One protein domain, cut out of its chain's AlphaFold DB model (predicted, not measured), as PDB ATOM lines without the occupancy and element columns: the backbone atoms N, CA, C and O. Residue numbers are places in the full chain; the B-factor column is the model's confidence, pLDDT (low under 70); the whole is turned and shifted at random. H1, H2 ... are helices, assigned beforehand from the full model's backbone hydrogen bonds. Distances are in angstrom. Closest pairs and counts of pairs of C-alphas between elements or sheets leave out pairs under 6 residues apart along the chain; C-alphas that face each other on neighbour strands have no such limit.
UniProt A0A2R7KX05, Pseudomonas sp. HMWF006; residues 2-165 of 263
ATOM      1  N   GLY A   2     107.050  78.312 -31.795       92.00
ATOM      2  CA  GLY A   2     107.727  77.168 -32.447       92.00
ATOM      3  C   GLY A   2     106.904  75.875 -32.605       92.00
ATOM      4  O   GLY A   2     107.117  75.136 -33.560       92.00
ATOM      5  N   LEU A   3     105.946  75.609 -31.706       95.19
ATOM      6  CA  LEU A   3     105.177  74.352 -31.677       95.19
ATOM      7  C   LEU A   3     104.475  73.983 -33.005       95.19
ATOM      8  O   LEU A   3     104.635  72.835 -33.425       95.19
ATOM      9  N   PRO A   4     103.748  74.894 -33.691       97.25
ATOM     10  CA  PRO A   4     103.061  74.559 -34.938       97.25
ATOM     11  C   PRO A   4     104.039  74.081 -36.009       97.25
ATOM     12  O   PRO A   4     103.807  73.049 -36.627       97.25
ATOM     13  N   GLY A   5     105.160  74.791 -36.184       97.69
ATOM     14  CA  GLY A   5     106.186  74.443 -37.167       97.69
ATOM     15  C   GLY A   5     106.845  73.095 -36.875       97.69
ATOM     16  O   GLY A   5     107.036  72.299 -37.791       97.69
ATOM     17  N   SER A   6     107.125  72.799 -35.601       96.94
ATOM     18  CA  SER A   6     107.664  71.497 -35.199       96.94
ATOM     19  C   SER A   6     106.697  70.355 -35.520       96.94
ATOM     20  O   SER A   6     107.101  69.370 -36.132       96.94
ATOM     21  N   LEU A   7     105.416  70.488 -35.155       98.25
ATOM     22  CA  LEU A   7     104.404  69.464 -35.437       98.25
ATOM     23  C   LEU A   7     104.143  69.317 -36.942       98.25
ATOM     24  O   LEU A   7     104.008  68.198 -37.430       98.25
ATOM     25  N   ALA A   8     104.136  70.426 -37.688       98.31
ATOM     26  CA  ALA A   8     104.004  70.419 -39.142       98.31
ATOM     27  C   ALA A   8     105.146  69.655 -39.818       98.31
ATOM     28  O   ALA A   8     104.901  68.886 -40.748       98.31
ATOM     29  N   LEU A   9     106.381  69.857 -39.347       98.12
ATOM     30  CA  LEU A   9     107.556  69.158 -39.853       98.12
ATOM     31  C   LEU A   9     107.435  67.651 -39.620       98.12
ATOM     32  O   LEU A   9     107.636  66.883 -40.554       98.12
ATOM     33  N   ILE A  10     107.079  67.231 -38.406       96.88
ATOM     34  CA  ILE A  10     106.967  65.808 -38.057       96.88
ATOM     35  C   ILE A  10     105.860  65.137 -38.866       96.88
ATOM     36  O   ILE A  10     106.126  64.149 -39.542       96.88
ATOM     37  N   ALA A  11     104.654  65.716 -38.874       97.12
ATOM     38  CA  ALA A  11     103.546  65.202 -39.676       97.12
ATOM     39  C   ALA A  11     103.925  65.130 -41.164       97.12
ATOM     40  O   ALA A  11     103.708  64.115 -41.816       97.12
ATOM     41  N   GLY A  12     104.575  66.170 -41.697       97.94
ATOM     42  CA  GLY A  12     105.020  66.199 -43.089       97.94
ATOM     43  C   GLY A  12     106.098  65.164 -43.426       97.94
ATOM     44  O   GLY A  12     106.081  64.622 -44.528       97.94
ATOM     45  N   LEU A  13     107.026  64.874 -42.508       96.88
ATOM     46  CA  LEU A  13     108.032  63.821 -42.691       96.88
ATOM     47  C   LEU A  13     107.380  62.436 -42.721       96.88
ATOM     48  O   LEU A  13     107.660  61.657 -43.630       96.88
ATOM     49  N   CYS A  14     106.485  62.170 -41.770       95.12
ATOM     50  CA  CYS A  14     105.713  60.935 -41.678       95.12
ATOM     51  C   CYS A  14     104.863  60.691 -42.937       95.12
ATOM     52  O   CYS A  14     104.930  59.622 -43.537       95.12
ATOM     53  N   GLU A  15     104.115  61.700 -43.382       96.06
ATOM     54  CA  GLU A  15     103.225  61.592 -44.543       96.06
ATOM     55  C   GLU A  15     103.984  61.461 -45.875       96.06
ATOM     56  O   GLU A  15     103.555  60.719 -46.756       96.06
ATOM     57  N   ARG A  16     105.093  62.193 -46.056       97.06
ATOM     58  CA  ARG A  16     105.808  62.241 -47.347       97.06
ATOM     59  C   ARG A  16     106.845  61.141 -47.521       97.06
ATOM     60  O   ARG A  16     107.147  60.787 -48.658       97.06
ATOM     61  N   PHE A  17     107.419  60.646 -46.428       94.69
ATOM     62  CA  PHE A  17     108.510  59.672 -46.462       94.69
ATOM     63  C   PHE A  17     108.249  58.450 -45.568       94.69
ATOM     64  O   PHE A  17     109.175  58.017 -44.883       94.69
ATOM     65  N   PRO A  18     107.043  57.852 -45.567       90.06
ATOM     66  CA  PRO A  18     106.706  56.781 -44.632       90.06
ATOM     67  C   PRO A  18     107.658  55.583 -44.749       90.06
ATOM     68  O   PRO A  18     108.114  55.072 -43.741       90.06
ATOM     69  N   GLU A  19     108.077  55.189 -45.950       89.56
ATOM     70  CA  GLU A  19     108.999  54.053 -46.143       89.56
ATOM     71  C   GLU A  19     110.479  54.400 -45.893       89.56
ATOM     72  O   GLU A  19     111.326  53.522 -45.757       89.56
ATOM     73  N   HIS A  20     110.833  55.685 -45.844       91.94
ATOM     74  CA  HIS A  20     112.233  56.137 -45.810       91.94
ATOM     75  C   HIS A  20     112.620  56.837 -44.506       91.94
ATOM     76  O   HIS A  20     113.809  57.019 -44.237       91.94
ATOM     77  N   LEU A  21     111.640  57.244 -43.701       90.75
ATOM     78  CA  LEU A  21     111.877  57.912 -42.434       90.75
ATOM     79  C   LEU A  21     112.499  56.934 -41.433       90.75
ATOM     80  O   LEU A  21     111.987  55.841 -41.203       90.75
ATOM     81  N   HIS A  22     113.614  57.346 -40.831       90.50
ATOM     82  CA  HIS A  22     114.264  56.591 -39.768       90.50
ATOM     83  C   HIS A  22     113.695  56.969 -38.390       90.50
ATOM     84  O   HIS A  22     113.367  58.140 -38.175       90.50
ATOM     85  N   PRO A  23     113.657  56.027 -37.431       91.06
ATOM     86  CA  PRO A  23     114.091  54.630 -37.553       91.06
ATOM     87  C   PRO A  23     113.157  53.789 -38.437       91.06
ATOM     88  O   PRO A  23     111.975  54.081 -38.577       91.06
ATOM     89  N   GLN A  24     113.713  52.767 -39.082       88.38
ATOM     90  CA  GLN A  24     112.936  51.852 -39.918       88.38
ATOM     91  C   GLN A  24     112.206  50.830 -39.040       88.38
ATOM     92  O   GLN A  24     112.659  50.544 -37.933       88.38
ATOM     93  N   ALA A  25     111.078  50.311 -39.524       86.12
ATOM     94  CA  ALA A  25     110.455  49.146 -38.904       86.12
ATOM     95  C   ALA A  25     111.350  47.916 -39.130       86.12
ATOM     96  O   ALA A  25     111.946  47.776 -40.201       86.12
ATOM     97  N   GLU A  26     111.440  47.028 -38.142       85.62
ATOM     98  CA  GLU A  26     112.198  45.772 -38.239       85.62
ATOM     99  C   GLU A  26     111.212  44.605 -38.244       85.62
ATOM    100  O   GLU A  26     110.380  44.505 -37.352       85.62
ATOM    101  N   ASP A  27     111.247  43.750 -39.272       84.00
ATOM    102  CA  ASP A  27     110.369  42.571 -39.400       84.00
ATOM    103  C   ASP A  27     108.857  42.853 -39.207       84.00
ATOM    104  O   ASP A  27     108.090  41.994 -38.773       84.00
ATOM    105  N   GLY A  28     108.410  44.067 -39.558       77.94
ATOM    106  CA  GLY A  28     107.020  44.517 -39.399       77.94
ATOM    107  C   GLY A  28     106.677  45.094 -38.019       77.94
ATOM    108  O   GLY A  28     105.554  45.561 -37.831       77.94
ATOM    109  N   ASP A  29     107.626  45.117 -37.082       86.19
ATOM    110  CA  ASP A  29     107.500  45.786 -35.787       86.19
ATOM    111  C   ASP A  29     107.642  47.308 -35.944       86.19
ATOM    112  O   ASP A  29     108.702  47.826 -36.318       86.19
ATOM    113  N   GLN A  30     106.565  48.044 -35.647       88.44
ATOM    114  CA  GLN A  30     106.549  49.506 -35.704       88.44
ATOM    115  C   GLN A  30     107.060  50.154 -34.411       88.44
ATOM    116  O   GLN A  30     107.194  51.379 -34.367       88.44
ATOM    117  N   SER A  31     107.399  49.381 -33.371       87.81
ATOM    118  CA  SER A  31     107.822  49.893 -32.056       87.81
ATOM    119  C   SER A  31     108.950  50.916 -32.161       87.81
ATOM    120  O   SER A  31     108.902  51.975 -31.532       87.81
ATOM    121  N   TRP A  32     109.933  50.659 -33.028       88.12
ATOM    122  CA  TRP A  32     111.043  51.579 -33.267       88.12
ATOM    123  C   TRP A  32     110.585  52.962 -33.735       88.12
ATOM    124  O   TRP A  32     111.183  53.965 -33.349       88.12
ATOM    125  N   ARG A  33     109.508  53.037 -34.522       89.69
ATOM    126  CA  ARG A  33     108.926  54.283 -35.044       89.69
ATOM    127  C   ARG A  33     107.974  54.950 -34.063       89.69
ATOM    128  O   ARG A  33     107.913  56.177 -34.008       89.69
ATOM    129  N   VAL A  34     107.267  54.151 -33.276       93.06
ATOM    130  CA  VAL A  34     106.293  54.615 -32.284       93.06
ATOM    131  C   VAL A  34     106.992  55.303 -31.110       93.06
ATOM    132  O   VAL A  34     106.607  56.409 -30.729       93.06
ATOM    133  N   ILE A  35     108.076  54.717 -30.589       93.38
ATOM    134  CA  ILE A  35     108.787  55.209 -29.395       93.38
ATOM    135  C   ILE A  35     109.221  56.691 -29.512       93.38
ATOM    136  O   ILE A  35     108.991  57.454 -28.567       93.38
ATOM    137  N   PRO A  36     109.823  57.162 -30.626       93.69
ATOM    138  CA  PRO A  36     110.136  58.580 -30.809       93.69
ATOM    139  C   PRO A  36     108.913  59.503 -30.743       93.69
ATOM    140  O   PRO A  36     109.005  60.598 -30.182       93.69
ATOM    141  N   LEU A  37     107.770  59.072 -31.286       95.12
ATOM    142  CA  LEU A  37     106.533  59.852 -31.270       95.12
ATOM    143  C   LEU A  37     105.937  59.909 -29.861       95.12
ATOM    144  O   LEU A  37     105.566  60.987 -29.398       95.12
ATOM    145  N   GLU A  38     105.932  58.796 -29.128       95.31
ATOM    146  CA  GLU A  38     105.510  58.772 -27.721       95.31
ATOM    147  C   GLU A  38     106.398  59.654 -26.838       95.31
ATOM    148  O   GLU A  38     105.911  60.430 -26.006       95.31
ATOM    149  N   TRP A  39     107.718  59.577 -27.040       96.69
ATOM    150  CA  TRP A  39     108.663  60.442 -26.346       96.69
ATOM    151  C   TRP A  39     108.360  61.913 -26.624       96.69
ATOM    152  O   TRP A  39     108.353  62.726 -25.694       96.69
ATOM    153  N   LEU A  40     108.074  62.249 -27.884       97.00
ATOM    154  CA  LEU A  40     107.737  63.602 -28.291       97.00
ATOM    155  C   LEU A  40     106.460  64.095 -27.617       97.00
ATOM    156  O   LEU A  40     106.473  65.187 -27.052       97.00
ATOM    157  N   VAL A  41     105.392  63.294 -27.618       97.19
ATOM    158  CA  VAL A  41     104.125  63.629 -26.948       97.19
ATOM    159  C   VAL A  41     104.375  63.936 -25.480       97.19
ATOM    160  O   VAL A  41     103.996  65.007 -24.998       97.19
ATOM    161  N   ARG A  42     105.076  63.044 -24.770       97.31
ATOM    162  CA  ARG A  42     105.406  63.237 -23.352       97.31
ATOM    163  C   ARG A  42     106.220  64.511 -23.139       97.31
ATOM    164  O   ARG A  42     105.898  65.315 -22.264       97.31
ATOM    165  N   ARG A  43     107.268  64.711 -23.941       97.50
ATOM    166  CA  ARG A  43     108.196  65.831 -23.780       97.50
ATOM    167  C   ARG A  43     107.542  67.172 -24.099       97.50
ATOM    168  O   ARG A  43     107.762  68.138 -23.374       97.50
ATOM    169  N   TYR A  44     106.749  67.249 -25.162       97.75
ATOM    170  CA  TYR A  44     106.077  68.487 -25.554       97.75
ATOM    171  C   TYR A  44     104.978  68.842 -24.552       97.75
ATOM    172  O   TYR A  44     104.864  70.011 -24.188       97.75
ATOM    173  N   SER A  45     104.255  67.846 -24.031       97.38
ATOM    174  CA  SER A  45     103.277  68.050 -22.953       97.38
ATOM    175  C   SER A  45     103.940  68.644 -21.707       97.38
ATOM    176  O   SER A  45     103.485  69.663 -21.194       97.38
ATOM    177  N   GLU A  46     105.068  68.075 -21.261       97.25
ATOM    178  CA  GLU A  46     105.837  68.596 -20.120       97.25
ATOM    179  C   GLU A  46     106.320  70.033 -20.363       97.25
ATOM    180  O   GLU A  46     106.154  70.895 -19.499       97.25
ATOM    181  N   ILE A  47     106.909  70.316 -21.530       96.62
ATOM    182  CA  ILE A  47     107.432  71.651 -21.857       96.62
ATOM    183  C   ILE A  47     106.309  72.691 -21.861       96.62
ATOM    184  O   ILE A  47     106.463  73.748 -21.248       96.62
ATOM    185  N   LEU A  48     105.183  72.399 -22.517       96.69
ATOM    186  CA  LEU A  48     104.032  73.304 -22.573       96.69
ATOM    187  C   LEU A  48     103.429  73.553 -21.193       96.69
ATOM    188  O   LEU A  48     103.013  74.670 -20.896       96.69
ATOM    189  N   LEU A  49     103.411  72.527 -20.344       96.31
ATOM    190  CA  LEU A  49     102.879  72.631 -18.996       96.31
ATOM    191  C   LEU A  49     103.791  73.462 -18.080       96.31
ATOM    192  O   LEU A  49     103.301  74.307 -17.334       96.31
ATOM    193  N   THR A  50     105.105  73.227 -18.141       95.56
ATOM    194  CA  THR A  50     106.035  73.622 -17.068       95.56
ATOM    195  C   THR A  50     107.064  74.676 -17.466       95.56
ATOM    196  O   THR A  50     107.653  75.293 -16.582       95.56
ATOM    197  N   ARG A  51     107.309  74.901 -18.766       93.81
ATOM    198  CA  ARG A  51     108.431  75.739 -19.240       93.81
ATOM    199  C   ARG A  51     108.051  76.866 -20.187       93.81
ATOM    200  O   ARG A  51     108.875  77.748 -20.392       93.81
ATOM    201  N   VAL A  52     106.868  76.837 -20.801       94.19
ATOM    202  CA  VAL A  52     106.432  77.907 -21.712       94.19
ATOM    203  C   VAL A  52     105.767  79.030 -20.910       94.19
ATOM    204  O   VAL A  52     104.706  78.789 -20.327       94.19
ATOM    205  N   PRO A  53     106.342  80.251 -20.883       94.50
ATOM    206  CA  PRO A  53     105.733  81.381 -20.188       94.50
ATOM    207  C   PRO A  53     104.465  81.852 -20.906       94.50
ATOM    208  O   PRO A  53     104.483  82.071 -22.121       94.50
ATOM    209  N   LEU A  54     103.381  82.079 -20.161       94.62
ATOM    210  CA  LEU A  54     102.089  82.525 -20.700       94.62
ATOM    211  C   LEU A  54     102.164  83.920 -21.345       94.62
ATOM    212  O   LEU A  54     101.431  84.196 -22.290       94.62
ATOM    213  N   PHE A  55     103.075  84.778 -20.878       92.56
ATOM    214  CA  PHE A  55     103.253  86.160 -21.353       92.56
ATOM    215  C   PHE A  55     104.458  86.332 -22.295       92.56
ATOM    216  O   PHE A  55     104.860  87.451 -22.617       92.56
ATOM    217  N   GLY A  56     105.043  85.220 -22.753       85.88
ATOM    218  CA  GLY A  56     106.263  85.217 -23.558       85.88
ATOM    219  C   GLY A  56     107.524  85.584 -22.764       85.88
ATOM    220  O   GLY A  56     107.487  85.885 -21.579       85.88
ATOM    221  N   THR A  57     108.672  85.556 -23.440       77.50
ATOM    222  CA  THR A  57     110.004  85.717 -22.818       77.50
ATOM    223  C   THR A  57     110.459  87.168 -22.670       77.50
ATOM    224  O   THR A  57     111.507  87.437 -22.097       77.50
ATOM    225  N   ARG A  58     109.701  88.130 -23.210       73.75
ATOM    226  CA  ARG A  58     110.048  89.562 -23.142       73.75
ATOM    227  C   ARG A  58     109.558  90.239 -21.865       73.75
ATOM    228  O   ARG A  58     109.838  91.417 -21.672       73.75
ATOM    229  N   ASN A  59     108.819  89.517 -21.029       77.06
ATOM    230  CA  ASN A  59     108.271  90.026 -19.786       77.06
ATOM    231  C   ASN A  59     108.917  89.302 -18.599       77.06
ATOM    232  O   ASN A  59     108.410  88.279 -18.141       77.06
ATOM    233  N   SER A  60     110.061  89.822 -18.142       77.50
ATOM    234  CA  SER A  60     110.889  89.209 -17.090       77.50
ATOM    235  C   SER A  60     110.125  88.970 -15.790       77.50
ATOM    236  O   SER A  60     110.337  87.960 -15.125       77.50
ATOM    237  N   ASP A  61     109.191  89.860 -15.457       83.38
ATOM    238  CA  ASP A  61     108.436  89.799 -14.203       83.38
ATOM    239  C   ASP A  61     107.436  88.630 -14.182       83.38
ATOM    240  O   ASP A  61     107.019  88.180 -13.114       83.38
ATOM    241  N   PHE A  62     107.081  88.102 -15.359       86.19
ATOM    242  CA  PHE A  62     106.106  87.021 -15.532       86.19
ATOM    243  C   PHE A  62     106.669  85.811 -16.290       86.19
ATOM    244  O   PHE A  62     105.909  84.931 -16.697       86.19
ATOM    245  N   GLU A  63     107.992  85.723 -16.454       86.19
ATOM    246  CA  GLU A  63     108.654  84.627 -17.176       86.19
ATOM    247  C   GLU A  63     108.418  83.260 -16.509       86.19
ATOM    248  O   GLU A  63     108.310  82.235 -17.177       86.19
ATOM    249  N   SER A  64     108.256  83.239 -15.185       89.00
ATOM    250  CA  SER A  64     107.954  82.022 -14.422       89.00
ATOM    251  C   SER A  64     106.484  81.591 -14.496       89.00
ATOM    252  O   SER A  64     106.138  80.509 -14.018       89.00
ATOM    253  N   CYS A  65     105.598  82.412 -15.071       94.25
ATOM    254  CA  CYS A  65     104.173  82.114 -15.131       94.25
ATOM    255  C   CYS A  65     103.877  81.134 -16.272       94.25
ATOM    256  O   CYS A  65     103.741  81.528 -17.430       94.25
ATOM    257  N   THR A  66     103.769  79.850 -15.938       96.50
ATOM    258  CA  THR A  66     103.437  78.757 -16.866       96.50
ATOM    259  C   THR A  66     102.029  78.217 -16.612       96.50
ATOM    260  O   THR A  66     101.365  78.597 -15.642       96.50
ATOM    261  N   LEU A  67     101.555  77.302 -17.465       96.69
ATOM    262  CA  LEU A  67     100.249  76.661 -17.282       96.69
ATOM    263  C   LEU A  67     100.149  75.922 -15.939       96.69
ATOM    264  O   LEU A  67      99.109  75.973 -15.282       96.69
ATOM    265  N   GLU A  68     101.218  75.247 -15.516       96.88
ATOM    266  CA  GLU A  68     101.272  74.579 -14.214       96.88
ATOM    267  C   GLU A  68     101.106  75.577 -13.064       96.88
ATOM    268  O   GLU A  68     100.298  75.356 -12.161       96.88
ATOM    269  N   VAL A  69     101.838  76.695 -13.118       95.94
ATOM    270  CA  VAL A  69     101.761  77.752 -12.103       95.94
ATOM    271  C   VAL A  69     100.350  78.326 -12.041       95.94
ATOM    272  O   VAL A  69      99.797  78.445 -10.948       95.94
ATOM    273  N   TRP A  70      99.735  78.593 -13.195       95.81
ATOM    274  CA  TRP A  70      98.347  79.049 -13.274       95.81
ATOM    275  C   TRP A  70      97.370  78.055 -12.634       95.81
ATOM    276  O   TRP A  70      96.568  78.428 -11.779       95.81
ATOM    277  N   ARG A  71      97.453  76.766 -12.991       95.12
ATOM    278  CA  ARG A  71      96.584  75.714 -12.431       95.12
ATOM    279  C   ARG A  71      96.756  75.577 -10.921       95.12
ATOM    280  O   ARG A  71      95.768  75.479 -10.194       95.12
ATOM    281  N   ARG A  72      97.999  75.601 -10.435       94.56
ATOM    282  CA  ARG A  72      98.297  75.559  -8.999       94.56
ATOM    283  C   ARG A  72      97.679  76.752  -8.273       94.56
ATOM    284  O   ARG A  72      97.068  76.562  -7.224       94.56
ATOM    285  N   LEU A  73      97.788  77.945  -8.853       94.44
ATOM    286  CA  LEU A  73      97.206  79.163  -8.300       94.44
ATOM    287  C   LEU A  73      95.676  79.077  -8.219       94.44
ATOM    288  O   LEU A  73      95.087  79.445  -7.205       94.44
ATOM    289  N   GLN A  74      95.021  78.543  -9.251       92.56
ATOM    290  CA  GLN A  74      93.574  78.299  -9.255       92.56
ATOM    291  C   GLN A  74      93.154  77.333  -8.136       92.56
ATOM    292  O   GLN A  74      92.233  77.629  -7.375       92.56
ATOM    293  N   LEU A  75      93.874  76.221  -7.959       91.88
ATOM    294  CA  LEU A  75      93.598  75.263  -6.882       91.88
ATOM    295  C   LEU A  75      93.782  75.884  -5.488       91.88
ATOM    296  O   LEU A  75      92.937  75.689  -4.612       91.88
ATOM    297  N   GLN A  76      94.845  76.664  -5.275       91.38
ATOM    298  CA  GLN A  76      95.122  77.320  -3.991       91.38
ATOM    299  C   GLN A  76      94.035  78.325  -3.578       91.38
ATOM    300  O   GLN A  76      93.811  78.516  -2.385       91.38
ATOM    301  N   GLN A  77      93.317  78.930  -4.529       88.75
ATOM    302  CA  GLN A  77      92.213  79.855  -4.232       88.75
ATOM    303  C   GLN A  77      90.960  79.163  -3.671       88.75
ATOM    304  O   GLN A  77      90.156  79.819  -2.993       88.75
ATOM    305  N   VAL A  78      90.789  77.868  -3.968       84.94
ATOM    306  CA  VAL A  78      89.597  77.066  -3.637       84.94
ATOM    307  C   VAL A  78      89.859  76.084  -2.489       84.94
ATOM    308  O   VAL A  78      88.914  75.634  -1.845       84.94
ATOM    309  N   GLN A  79      91.124  75.786  -2.164       73.81
ATOM    310  CA  GLN A  79      91.478  74.992  -0.983       73.81
ATOM    311  C   GLN A  79      91.186  75.760   0.315       73.81
ATOM    312  O   GLN A  79      92.054  76.395   0.911       73.81
ATOM    313  N   VAL A  80      89.934  75.685   0.764       65.69
ATOM    314  CA  VAL A  80      89.483  76.243   2.036       65.69
ATOM    315  C   VAL A  80      89.402  75.110   3.054       65.69
ATOM    316  O   VAL A  80      88.478  74.306   3.044       65.69
ATOM    317  N   ASN A  81      90.391  75.055   3.942       75.88
ATOM    318  CA  ASN A  81      90.279  74.363   5.223       75.88
ATOM    319  C   ASN A  81      90.328  75.424   6.339       75.88
ATOM    320  O   ASN A  81      90.792  76.546   6.118       75.88
ATOM    321  N   ASP A  82      89.877  75.095   7.545       73.56
ATOM    322  CA  ASP A  82      89.746  76.050   8.649       73.56
ATOM    323  C   ASP A  82      91.066  76.475   9.300       73.56
ATOM    324  O   ASP A  82      91.083  77.313  10.206       73.56
ATOM    325  N   SER A  83      92.197  75.975   8.804       86.50
ATOM    326  CA  SER A  83      93.501  76.395   9.296       86.50
ATOM    327  C   SER A  83      93.816  77.843   8.894       86.50
ATOM    328  O   SER A  83      93.567  78.295   7.773       86.50
ATOM    329  N   LYS A  84      94.437  78.586   9.817       86.81
ATOM    330  CA  LYS A  84      94.923  79.955   9.569       86.81
ATOM    331  C   LYS A  84      95.882  80.017   8.369       86.81
ATOM    332  O   LYS A  84      95.841  80.971   7.596       86.81
ATOM    333  N   HIS A  85      96.700  78.977   8.189       85.75
ATOM    334  CA  HIS A  85      97.619  78.848   7.058       85.75
ATOM    335  C   HIS A  85      96.891  78.678   5.717       85.75
ATOM    336  O   HIS A  85      97.281  79.319   4.746       85.75
ATOM    337  N   ALA A  86      95.816  77.882   5.656       86.44
ATOM    338  CA  ALA A  86      95.040  77.707   4.426       86.44
ATOM    339  C   ALA A  86      94.367  79.019   3.991       86.44
ATOM    340  O   ALA A  86      94.452  79.398   2.825       86.44
ATOM    341  N   LYS A  87      93.785  79.766   4.939       87.88
ATOM    342  CA  LYS A  87      93.160  81.074   4.667       87.88
ATOM    343  C   LYS A  87      94.173  82.095   4.133       87.88
ATOM    344  O   LYS A  87      93.915  82.734   3.118       87.88
ATOM    345  N   SER A  88      95.344  82.193   4.768       89.44
ATOM    346  CA  SER A  88      96.426  83.087   4.325       89.44
ATOM    347  C   SER A  88      96.997  82.696   2.953       89.44
ATOM    348  O   SER A  88      97.254  83.570   2.122       89.44
ATOM    349  N   SER A  89      97.146  81.396   2.684       89.12
ATOM    350  CA  SER A  89      97.572  80.881   1.376       89.12
ATOM    351  C   SER A  89      96.577  81.255   0.271       89.12
ATOM    352  O   SER A  89      96.963  81.835  -0.741       89.12
ATOM    353  N   ALA A  90      95.279  81.022   0.497       90.75
ATOM    354  CA  ALA A  90      94.229  81.358  -0.464       90.75
ATOM    355  C   ALA A  90      94.136  82.870  -0.737       90.75
ATOM    356  O   ALA A  90      93.917  83.283  -1.875       90.75
ATOM    357  N   GLU A  91      94.319  83.711   0.283       92.44
ATOM    358  CA  GLU A  91      94.350  85.168   0.115       92.44
ATOM    359  C   GLU A  91      95.558  85.628  -0.711       92.44
ATOM    360  O   GLU A  91      95.407  86.441  -1.626       92.44
ATOM    361  N   THR A  92      96.735  85.051  -0.456       92.44
ATOM    362  CA  THR A  92      97.947  85.304  -1.251       92.44
ATOM    363  C   THR A  92      97.723  84.920  -2.713       92.44
ATOM    364  O   THR A  92      97.954  85.737  -3.604       92.44
ATOM    365  N   ALA A  93      97.154  83.736  -2.958       93.62
ATOM    366  CA  ALA A  93      96.842  83.255  -4.299       93.62
ATOM    367  C   ALA A  93      95.848  84.168  -5.042       93.62
ATOM    368  O   ALA A  93      96.025  84.463  -6.223       93.62
ATOM    369  N   ARG A  94      94.821  84.688  -4.355       94.06
ATOM    370  CA  ARG A  94      93.878  85.662  -4.940       94.06
ATOM    371  C   ARG A  94      94.560  86.979  -5.302       94.06
ATOM    372  O   ARG A  94      94.229  87.574  -6.326       94.06
ATOM    373  N   ASN A  95      95.493  87.451  -4.479       94.75
ATOM    374  CA  ASN A  95      96.234  88.681  -4.757       94.75
ATOM    375  C   ASN A  95      97.190  88.510  -5.946       94.75
ATOM    376  O   ASN A  95      97.264  89.396  -6.795       94.75
ATOM    377  N   GLU A  96      97.864  87.367  -6.057       94.25
ATOM    378  CA  GLU A  96      98.657  87.017  -7.242       94.25
ATOM    379  C   GLU A  96      97.783  86.909  -8.498       94.25
ATOM    380  O   GLU A  96      98.115  87.497  -9.526       94.25
ATOM    381  N   GLN A  97      96.614  86.268  -8.406       94.69
ATOM    382  CA  GLN A  97      95.665  86.174  -9.521       94.69
ATOM    383  C   GLN A  97      95.201  87.556 -10.001       94.69
ATOM    384  O   GLN A  97      95.067  87.776 -11.204       94.69
ATOM    385  N   LYS A  98      94.980  88.514  -9.089       95.06
ATOM    386  CA  LYS A  98      94.647  89.902  -9.457       95.06
ATOM    387  C   LYS A  98      95.764  90.559 -10.270       95.06
ATOM    388  O   LYS A  98      95.464  91.125 -11.317       95.06
ATOM    389  N   LYS A  99      97.026  90.412  -9.849       94.38
ATOM    390  CA  LYS A  99      98.193  90.924 -10.595       94.38
ATOM    391  C   LYS A  99      98.287  90.304 -11.989       94.38
ATOM    392  O   LYS A  99      98.500  91.014 -12.965       94.38
ATOM    393  N   LEU A 100      98.070  88.991 -12.099       94.94
ATOM    394  CA  LEU A 100      98.035  88.314 -13.398       94.94
ATOM    395  C   LEU A 100      96.895  88.837 -14.276       94.94
ATOM    396  O   LEU A 100      97.101  89.084 -15.457       94.94
ATOM    397  N   ASN A 101      95.711  89.069 -13.711       95.00
ATOM    398  CA  ASN A 101      94.569  89.610 -14.449       95.00
ATOM    399  C   ASN A 101      94.804  91.045 -14.949       95.00
ATOM    400  O   ASN A 101      94.318  91.408 -16.019       95.00
ATOM    401  N   GLU A 102      95.515  91.875 -14.187       93.81
ATOM    402  CA  GLU A 102      95.969  93.196 -14.639       93.81
ATOM    403  C   GLU A 102      96.969  93.058 -15.792       93.81
ATOM    404  O   GLU A 102      96.788  93.682 -16.837       93.81
ATOM    405  N   GLN A 103      97.947  92.160 -15.655       94.19
ATOM    406  CA  GLN A 103      98.927  91.888 -16.702       94.19
ATOM    407  C   GLN A 103      98.290  91.336 -17.986       94.19
ATOM    408  O   GLN A 103      98.703  91.708 -19.085       94.19
ATOM    409  N   ILE A 104      97.264  90.486 -17.877       94.75
ATOM    410  CA  ILE A 104      96.506  89.975 -19.027       94.75
ATOM    411  C   ILE A 104      95.902  91.132 -19.817       94.75
ATOM    412  O   ILE A 104      96.100  91.187 -21.027       94.75
ATOM    413  N   ARG A 105      95.240  92.076 -19.134       92.56
ATOM    414  CA  ARG A 105      94.614  93.252 -19.761       92.56
ATOM    415  C   ARG A 105      95.627  94.255 -20.314       92.56
ATOM    416  O   ARG A 105      95.318  94.961 -21.267       92.56
ATOM    417  N   ALA A 106      96.810  94.341 -19.707       91.56
ATOM    418  CA  ALA A 106      97.904  95.180 -20.190       91.56
ATOM    419  C   ALA A 106      98.625  94.571 -21.406       91.56
ATOM    420  O   ALA A 106      99.277  95.284 -22.168       91.56
ATOM    421  N   THR A 107      98.528  93.252 -21.596       91.06
ATOM    422  CA  THR A 107      99.157  92.554 -22.721       91.06
ATOM    423  C   THR A 107      98.348  92.802 -23.999       91.06
ATOM    424  O   THR A 107      97.145  92.568 -23.995       91.06
ATOM    425  N   PRO A 108      98.963  93.234 -25.118       92.19
ATOM    426  CA  PRO A 108      98.218  93.555 -26.333       92.19
ATOM    427  C   PRO A 108      97.370  92.387 -26.851       92.19
ATOM    428  O   PRO A 108      97.877  91.277 -27.005       92.19
ATOM    429  N   LEU A 109      96.116  92.651 -27.239       91.00
ATOM    430  CA  LEU A 109      95.196  91.632 -27.770       91.00
ATOM    431  C   LEU A 109      95.803  90.817 -28.931       91.00
ATOM    432  O   LEU A 109      95.617  89.604 -29.008       91.00
ATOM    433  N   ALA A 110      96.595  91.459 -29.796       92.31
ATOM    434  CA  ALA A 110      97.282  90.800 -30.908       92.31
ATOM    435  C   ALA A 110      98.218  89.660 -30.461       92.31
ATOM    436  O   ALA A 110      98.375  88.673 -31.181       92.31
ATOM    437  N   PHE A 111      98.822  89.762 -29.272       94.19
ATOM    438  CA  PHE A 111      99.635  88.689 -28.701       94.19
ATOM    439  C   PHE A 111      98.779  87.451 -28.405       94.19
ATOM    440  O   PHE A 111      99.147  86.338 -28.791       94.19
ATOM    441  N   TRP A 112      97.616  87.642 -27.776       94.56
ATOM    442  CA  TRP A 112      96.697  86.555 -27.439       94.56
ATOM    443  C   TRP A 112      96.087  85.910 -28.686       94.56
ATOM    444  O   TRP A 112      96.092  84.687 -28.795       94.56
ATOM    445  N   LEU A 113      95.668  86.712 -29.671       94.50
ATOM    446  CA  LEU A 113      95.155  86.215 -30.954       94.50
ATOM    447  C   LEU A 113      96.207  85.412 -31.730       94.50
ATOM    448  O   LEU A 113      95.918  84.322 -32.223       94.50
ATOM    449  N   ARG A 114      97.458  85.891 -31.786       95.50
ATOM    450  CA  ARG A 114      98.561  85.128 -32.392       95.50
ATOM    451  C   ARG A 114      98.786  83.803 -31.666       95.50
ATOM    452  O   ARG A 114      99.006  82.774 -32.301       95.50
ATOM    453  N   THR A 115      98.732  83.823 -30.337       95.81
ATOM    454  CA  THR A 115      98.919  82.624 -29.511       95.81
ATOM    455  C   THR A 115      97.797  81.618 -29.756       95.81
ATOM    456  O   THR A 115      98.080  80.443 -29.976       95.81
ATOM    457  N   GLN A 116      96.546  82.079 -29.822       97.62
ATOM    458  CA  GLN A 116      95.388  81.266 -30.187       97.62
ATOM    459  C   GLN A 116      95.565  80.622 -31.569       97.62
ATOM    460  O   GLN A 116      95.421  79.406 -31.690       97.62
ATOM    461  N   GLY A 117      95.936  81.403 -32.589       96.81
ATOM    462  CA  GLY A 117      96.185  80.889 -33.939       96.81
ATOM    463  C   GLY A 117      97.267  79.804 -33.963       96.81
ATOM    464  O   GLY A 117      97.081  78.753 -34.571       96.81
ATOM    465  N   ASN A 118      98.358  80.000 -33.220       97.62
ATOM    466  CA  ASN A 118      99.410  78.992 -33.082       97.62
ATOM    467  C   ASN A 118      98.903  77.708 -32.405       97.62
ATOM    468  O   ASN A 118      99.227  76.608 -32.850       97.62
ATOM    469  N   LEU A 119      98.104  77.807 -31.341       98.06
ATOM    470  CA  LEU A 119      97.544  76.629 -30.669       98.06
ATOM    471  C   LEU A 119      96.584  75.858 -31.590       98.06
ATOM    472  O   LEU A 119      96.668  74.634 -31.660       98.06
ATOM    473  N   LEU A 120      95.748  76.562 -32.357       98.38
ATOM    474  CA  LEU A 120      94.840  75.955 -33.337       98.38
ATOM    475  C   LEU A 120      95.595  75.233 -34.461       98.38
ATOM    476  O   LEU A 120      95.306  74.072 -34.742       98.38
ATOM    477  N   LEU A 121      96.612  75.873 -35.049       98.31
ATOM    478  CA  LEU A 121      97.478  75.226 -36.044       98.31
ATOM    479  C   LEU A 121      98.196  74.002 -35.458       98.31
ATOM    480  O   LEU A 121      98.321  72.974 -36.118       98.31
ATOM    481  N   SER A 122      98.630  74.077 -34.198       98.56
ATOM    482  CA  SER A 122      99.259  72.942 -33.511       98.56
ATOM    483  C   SER A 122      98.298  71.757 -33.378       98.56
ATOM    484  O   SER A 122      98.700  70.629 -33.653       98.56
ATOM    485  N   LEU A 123      97.027  71.997 -33.025       98.50
ATOM    486  CA  LEU A 123      95.999  70.948 -32.984       98.50
ATOM    487  C   LEU A 123      95.751  70.335 -34.364       98.50
ATOM    488  O   LEU A 123      95.651  69.117 -34.471       98.50
ATOM    489  N   GLN A 124      95.715  71.150 -35.420       98.38
ATOM    490  CA  GLN A 124      95.554  70.660 -36.790       98.38
ATOM    491  C   GLN A 124      96.713  69.740 -37.210       98.38
ATOM    492  O   GLN A 124      96.489  68.677 -37.790       98.38
ATOM    493  N   HIS A 125      97.961  70.121 -36.921       98.50
ATOM    494  CA  HIS A 125      99.121  69.282 -37.233       98.50
ATOM    495  C   HIS A 125      99.177  68.014 -36.379       98.50
ATOM    496  O   HIS A 125      99.567  66.964 -36.882       98.50
ATOM    497  N   LEU A 126      98.747  68.088 -35.117       98.06
ATOM    498  CA  LEU A 126      98.639  66.908 -34.266       98.06
ATOM    499  C   LEU A 126      97.574  65.934 -34.789       98.06
ATOM    500  O   LEU A 126      97.834  64.740 -34.838       98.06
ATOM    501  N   GLN A 127      96.427  66.434 -35.256       97.94
ATOM    502  CA  GLN A 127      95.381  65.610 -35.874       97.94
ATOM    503  C   GLN A 127      95.862  64.926 -37.162       97.94
ATOM    504  O   GLN A 127      95.508  63.781 -37.431       97.94
ATOM    505  N   ARG A 128      96.681  65.612 -37.966       97.94
ATOM    506  CA  ARG A 128      97.325  64.999 -39.136       97.94
ATOM    507  C   ARG A 128      98.233  63.838 -38.742       97.94
ATOM    508  O   ARG A 128      98.157  62.777 -39.353       97.94
ATOM    509  N   LEU A 129      99.046  64.026 -37.703       97.25
ATOM    510  CA  LEU A 129      99.903  62.968 -37.173       97.25
ATOM    511  C   LEU A 129      99.090  61.793 -36.607       97.25
ATOM    512  O   LEU A 129      99.491  60.651 -36.797       97.25
ATOM    513  N   ASP A 130      97.956  62.068 -35.960       96.38
ATOM    514  CA  ASP A 130      97.003  61.065 -35.456       96.38
ATOM    515  C   ASP A 130      96.444  60.223 -36.607       96.38
ATOM    516  O   ASP A 130      96.609  59.010 -36.645       96.38
ATOM    517  N   THR A 131      95.929  60.898 -37.639       96.38
ATOM    518  CA  THR A 131      95.374  60.254 -38.840       96.38
ATOM    519  C   THR A 131      96.425  59.405 -39.559       96.38
ATOM    520  O   THR A 131      96.131  58.306 -40.025       96.38
ATOM    521  N   TRP A 132      97.662  59.902 -39.660       95.69
ATOM    522  CA  TRP A 132      98.768  59.129 -40.221       95.69
ATOM    523  C   TRP A 132      99.123  57.922 -39.345       95.69
ATOM    524  O   TRP A 132      99.371  56.843 -39.880       95.69
ATOM    525  N   SER A 133      99.128  58.086 -38.021       95.00
ATOM    526  CA  SER A 133      99.433  57.007 -37.077       95.00
ATOM    527  C   SER A 133      98.404  55.886 -37.181       95.00
ATOM    528  O   SER A 133      98.793  54.733 -37.340       95.00
ATOM    529  N   ASP A 134      97.115  56.219 -37.210       93.81
ATOM    530  CA  ASP A 134      96.035  55.246 -37.393       93.81
ATOM    531  C   ASP A 134      96.169  54.495 -38.725       93.81
ATOM    532  O   ASP A 134      96.032  53.274 -38.784       93.81
ATOM    533  N   ALA A 135      96.471  55.218 -39.807       92.56
ATOM    534  CA  ALA A 135      96.559  54.634 -41.141       92.56
ATOM    535  C   ALA A 135      97.815  53.769 -41.352       92.56
ATOM    536  O   ALA A 135      97.748  52.768 -42.064       92.56
ATOM    537  N   TYR A 136      98.958  54.171 -40.791       91.19
ATOM    538  CA  TYR A 136     100.261  53.573 -41.098       91.19
ATOM    539  C   TYR A 136     100.799  52.665 -39.985       91.19
ATOM    540  O   TYR A 136     101.449  51.662 -40.266       91.19
ATOM    541  N   LEU A 137     100.534  53.003 -38.721       91.75
ATOM    542  CA  LEU A 137     100.985  52.239 -37.552       91.75
ATOM    543  C   LEU A 137      99.873  51.337 -36.991       91.75
ATOM    544  O   LEU A 137     100.164  50.384 -36.266       91.75
ATOM    545  N   GLY A 138      98.610  51.606 -37.343       88.44
ATOM    546  CA  GLY A 138      97.452  50.836 -36.895       88.44
ATOM    547  C   GLY A 138      97.346  50.802 -35.371       88.44
ATOM    548  O   GLY A 138      97.593  51.796 -34.692       88.44
ATOM    549  N   GLU A 139      97.051  49.625 -34.820       87.50
ATOM    550  CA  GLU A 139      96.915  49.403 -33.369       87.50
ATOM    551  C   GLU A 139      98.203  49.675 -32.565       87.50
ATOM    552  O   GLU A 139      98.162  49.732 -31.338       87.50
ATOM    553  N   GLN A 140      99.354  49.825 -33.231       86.06
ATOM    554  CA  GLN A 140     100.628  50.159 -32.586       86.06
ATOM    555  C   GLN A 140     100.868  51.676 -32.505       86.06
ATOM    556  O   GLN A 140     101.906  52.093 -32.004       86.06
ATOM    557  N   GLY A 141      99.951  52.512 -33.006       88.81
ATOM    558  CA  GLY A 141     100.101  53.968 -33.020       88.81
ATOM    559  C   GLY A 141     100.309  54.595 -31.627       88.81
ATOM    560  O   GLY A 141      99.795  54.091 -30.624       88.81
ATOM    561  N   PRO A 142     101.053  55.716 -31.528       91.81
ATOM    562  CA  PRO A 142     101.293  56.397 -30.261       91.81
ATOM    563  C   PRO A 142     100.017  57.042 -29.709       91.81
ATOM    564  O   PRO A 142      99.227  57.643 -30.433       91.81
ATOM    565  N   GLY A 143      99.863  57.050 -28.386       91.75
ATOM    566  CA  GLY A 143      98.800  57.824 -27.742       91.75
ATOM    567  C   GLY A 143      99.085  59.331 -27.777       91.75
ATOM    568  O   GLY A 143      99.851  59.826 -26.955       91.75
ATOM    569  N   LEU A 144      98.427  60.085 -28.667       96.12
ATOM    570  CA  LEU A 144      98.642  61.540 -28.816       96.12
ATOM    571  C   LEU A 144      97.822  62.415 -27.843       96.12
ATOM    572  O   LEU A 144      98.095  63.613 -27.693       96.12
ATOM    573  N   ARG A 145      96.843  61.822 -27.145       96.25
ATOM    574  CA  ARG A 145      95.883  62.517 -26.262       96.25
ATOM    575  C   ARG A 145      96.507  63.463 -25.219       96.25
ATOM    576  O   ARG A 145      96.034  64.592 -25.126       96.25
ATOM    577  N   PRO A 146      97.577  63.104 -24.479       97.31
ATOM    578  CA  PRO A 146      98.127  63.992 -23.447       97.31
ATOM    579  C   PRO A 146      98.596  65.355 -23.985       97.31
ATOM    580  O   PRO A 146      98.404  66.396 -23.347       97.31
ATOM    581  N   LEU A 147      99.183  65.362 -25.188       98.31
ATOM    582  CA  LEU A 147      99.615  66.598 -25.834       98.31
ATOM    583  C   LEU A 147      98.411  67.398 -26.334       98.31
ATOM    584  O   LEU A 147      98.367  68.614 -26.144       98.31
ATOM    585  N   GLN A 148      97.416  66.719 -26.909       98.25
ATOM    586  CA  GLN A 148      96.168  67.339 -27.347       98.25
ATOM    587  C   GLN A 148      95.459  68.056 -26.188       98.25
ATOM    588  O   GLN A 148      95.140  69.238 -26.308       98.25
ATOM    589  N   GLU A 149      95.284  67.383 -25.048       97.94
ATOM    590  CA  GLU A 149      94.660  67.940 -23.840       97.94
ATOM    591  C   GLU A 149      95.439  69.146 -23.294       97.94
ATOM    592  O   GLU A 149      94.852  70.144 -22.872       97.94
ATOM    593  N   THR A 150      96.773  69.091 -23.338       98.25
ATOM    594  CA  THR A 150      97.623  70.205 -22.894       98.25
ATOM    595  C   THR A 150      97.464  71.429 -23.802       98.25
ATOM    596  O   THR A 150      97.306  72.546 -23.304       98.25
ATOM    597  N   ILE A 151      97.452  71.235 -25.127       98.50
ATOM    598  CA  ILE A 151      97.236  72.319 -26.099       98.50
ATOM    599  C   ILE A 151      95.814  72.889 -25.967       98.50
ATOM    600  O   ILE A 151      95.646  74.108 -25.983       98.50
ATOM    601  N   GLN A 152      94.800  72.038 -25.784       98.38
ATOM    602  CA  GLN A 152      93.414  72.466 -25.571       98.38
ATOM    603  C   GLN A 152      93.254  73.275 -24.284       98.38
ATOM    604  O   GLN A 152      92.610  74.318 -24.299       98.38
ATOM    605  N   ALA A 153      93.890  72.865 -23.186       97.25
ATOM    606  CA  ALA A 153      93.840  73.629 -21.944       97.25
ATOM    607  C   ALA A 153      94.475  75.023 -22.082       97.25
ATOM    608  O   ALA A 153      93.949  75.990 -21.533       97.25
ATOM    609  N   LEU A 154      95.580  75.141 -22.830       97.94
ATOM    610  CA  LEU A 154      96.155  76.443 -23.180       97.94
ATOM    611  C   LEU A 154      95.201  77.260 -24.052       97.94
ATOM    612  O   LEU A 154      95.070  78.463 -23.842       97.94
ATOM    613  N   LEU A 155      94.533  76.624 -25.017       98.00
ATOM    614  CA  LEU A 155      93.598  77.293 -25.917       98.00
ATOM    615  C   LEU A 155      92.416  77.892 -25.149       98.00
ATOM    616  O   LEU A 155      92.109  79.064 -25.354       98.00
ATOM    617  N   THR A 156      91.805  77.125 -24.243       97.25
ATOM    618  CA  THR A 156      90.720  77.602 -23.372       97.25
ATOM    619  C   THR A 156      91.169  78.798 -22.537       97.25
ATOM    620  O   THR A 156      90.509  79.832 -22.522       97.25
ATOM    621  N   LEU A 157      92.342  78.704 -21.911       97.00
ATOM    622  CA  LEU A 157      92.899  79.782 -21.096       97.00
ATOM    623  C   LEU A 157      93.168  81.051 -21.923       97.00
ATOM    624  O   LEU A 157      92.823  82.155 -21.512       97.00
ATOM    625  N   VAL A 158      93.718  80.916 -23.132       97.19
ATOM    626  CA  VAL A 158      93.932  82.061 -24.032       97.19
ATOM    627  C   VAL A 158      92.601  82.664 -24.498       97.19
ATOM    628  O   VAL A 158      92.504  83.883 -24.626       97.19
ATOM    629  N   GLN A 159      91.562  81.855 -24.722       95.56
ATOM    630  CA  GLN A 159      90.218  82.349 -25.043       95.56
ATOM    631  C   GLN A 159      89.618  83.165 -23.891       95.56
ATOM    632  O   GLN A 159      89.062  84.237 -24.131       95.56
ATOM    633  N   GLU A 160      89.783  82.711 -22.647       95.50
ATOM    634  CA  GLU A 160      89.390  83.476 -21.459       95.50
ATOM    635  C   GLU A 160      90.140  84.814 -21.390       95.50
ATOM    636  O   GLU A 160      89.536  85.855 -21.135       95.50
ATOM    637  N   PHE A 161      91.441  84.821 -21.694       95.56
ATOM    638  CA  PHE A 161      92.250  86.044 -21.686       95.56
ATOM    639  C   PHE A 161      91.812  87.030 -22.766       95.56
ATOM    640  O   PHE A 161      91.709  88.230 -22.504       95.56
ATOM    641  N   ILE A 162      91.496  86.539 -23.966       95.25
ATOM    642  CA  ILE A 162      90.919  87.348 -25.044       95.25
ATOM    643  C   ILE A 162      89.604  87.983 -24.575       95.25
ATOM    644  O   ILE A 162      89.425  89.189 -24.732       95.25
ATOM    645  N   ALA A 163      88.727  87.214 -23.922       94.12
ATOM    646  CA  ALA A 163      87.441  87.704 -23.422       94.12
ATOM    647  C   ALA A 163      87.560  88.782 -22.321       94.12
ATOM    648  O   ALA A 163      86.604  89.519 -22.085       94.12
ATOM    649  N   MET A 164      88.718  88.910 -21.661       91.56
ATOM    650  CA  MET A 164      88.981  89.966 -20.671       91.56
ATOM    651  C   MET A 164      89.311  91.335 -21.283       91.56
ATOM    652  O   MET A 164      89.398  92.320 -20.541       91.56
ATOM    653  N   HIS A 165      89.521  91.410 -22.599       89.12
ATOM    654  CA  HIS A 165      89.782  92.661 -23.306       89.12
ATOM    655  C   HIS A 165      88.463  93.328 -23.709       89.12
ATOM    656  O   HIS A 165      87.481  92.630 -23.978       89.12
TER     657      HIS A 165
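AT A GLANCE: This is residues 2 to 165 of the 263 residues of a protein of Pseudomonas sp. HMWF006 (UniProt A0A2R7KX05). What shape do these atoms make? Four helices run lengthwise as a loose bundle, with H5 packed between H1 and H6, and H2 on H6. At one end H4 turns off at 70.2 degrees to H6, with H3 packed on it, and makes an arm. What is it built of? The printed part has 164 residues with six named helices, H1 to H6 in chain order, and no named strand; the class is all helix. How spread out is it? It is loose and elongated, with a radius of gyration of the C-alphas of 19.6 A and spans of 63 by 38 by 24 A.

HOW THE PARTS SIT: Which helices do the first two touch? H1, residues 2 to 16, touches H5, residues 109 to 136, at a shallow tilt of 23 degrees, the same way; their closest C-alphas, of Pro 4 and Ser 122, are 4.4 A apart. H2, residues 31 to 50, is near H1, and with residues 41 to 49 alone it touches H6, residues 145 to 163, at a shallow tilt of 29 degrees, closest at C-alphas 45 and 147, 4.9 A. Where do H3 and H4 sit? H3, residues 67 to 78, touches H2 at a steep tilt of 53 degrees, with C-alphas 49 and 67 closest at 5.1 A. It touches H4, residues 84 to 106, at a steep tilt of 49 degrees, opposite ways, with C-alphas 77 and 90 closest at 4.5 A. How do H5 and H6 pair? They form a helical hairpin at a shallow tilt of 21 degrees, with C-alphas 116 and 155 closest at 6.1 A. The helix packing is part aligned, part crossed: 3 of 5 touching pairs are at a shallow tilt. Are the backbones well formed? Every O i to N i+4 pair is within hydrogen-bond range in H1, H4, H5 and H6; in H2 it is 14 of 16 and in H3 7 of 8.

IN THESE COORDINATES: Where does H1 begin, and how long are the first three helices? H1 begins at C-alpha 2, (107.727, 77.168, -32.447), and spans 21.2 A; H2 spans 28.1 A and H3 17.3 A. How long are the others? H4 spans 33.6 A from C-alpha 84, (94.923, 79.955, 9.569); H5 spans 40.6 A. H6 spans 26.7 A and ends at C-alpha 163, (87.441, 87.704, -23.422).

THE WHOLE: How far does it reach? The two C-alphas farthest apart, of Asp 27 and Lys 84, are 63.5 A apart. Which links are long? H1 to H2, with 14 residues between, and H2 to H3, with 16, are long links. Is it whole and confident? The printed part has no cut; its mean pLDDT is 92.8, and residue 80 alone is under 70.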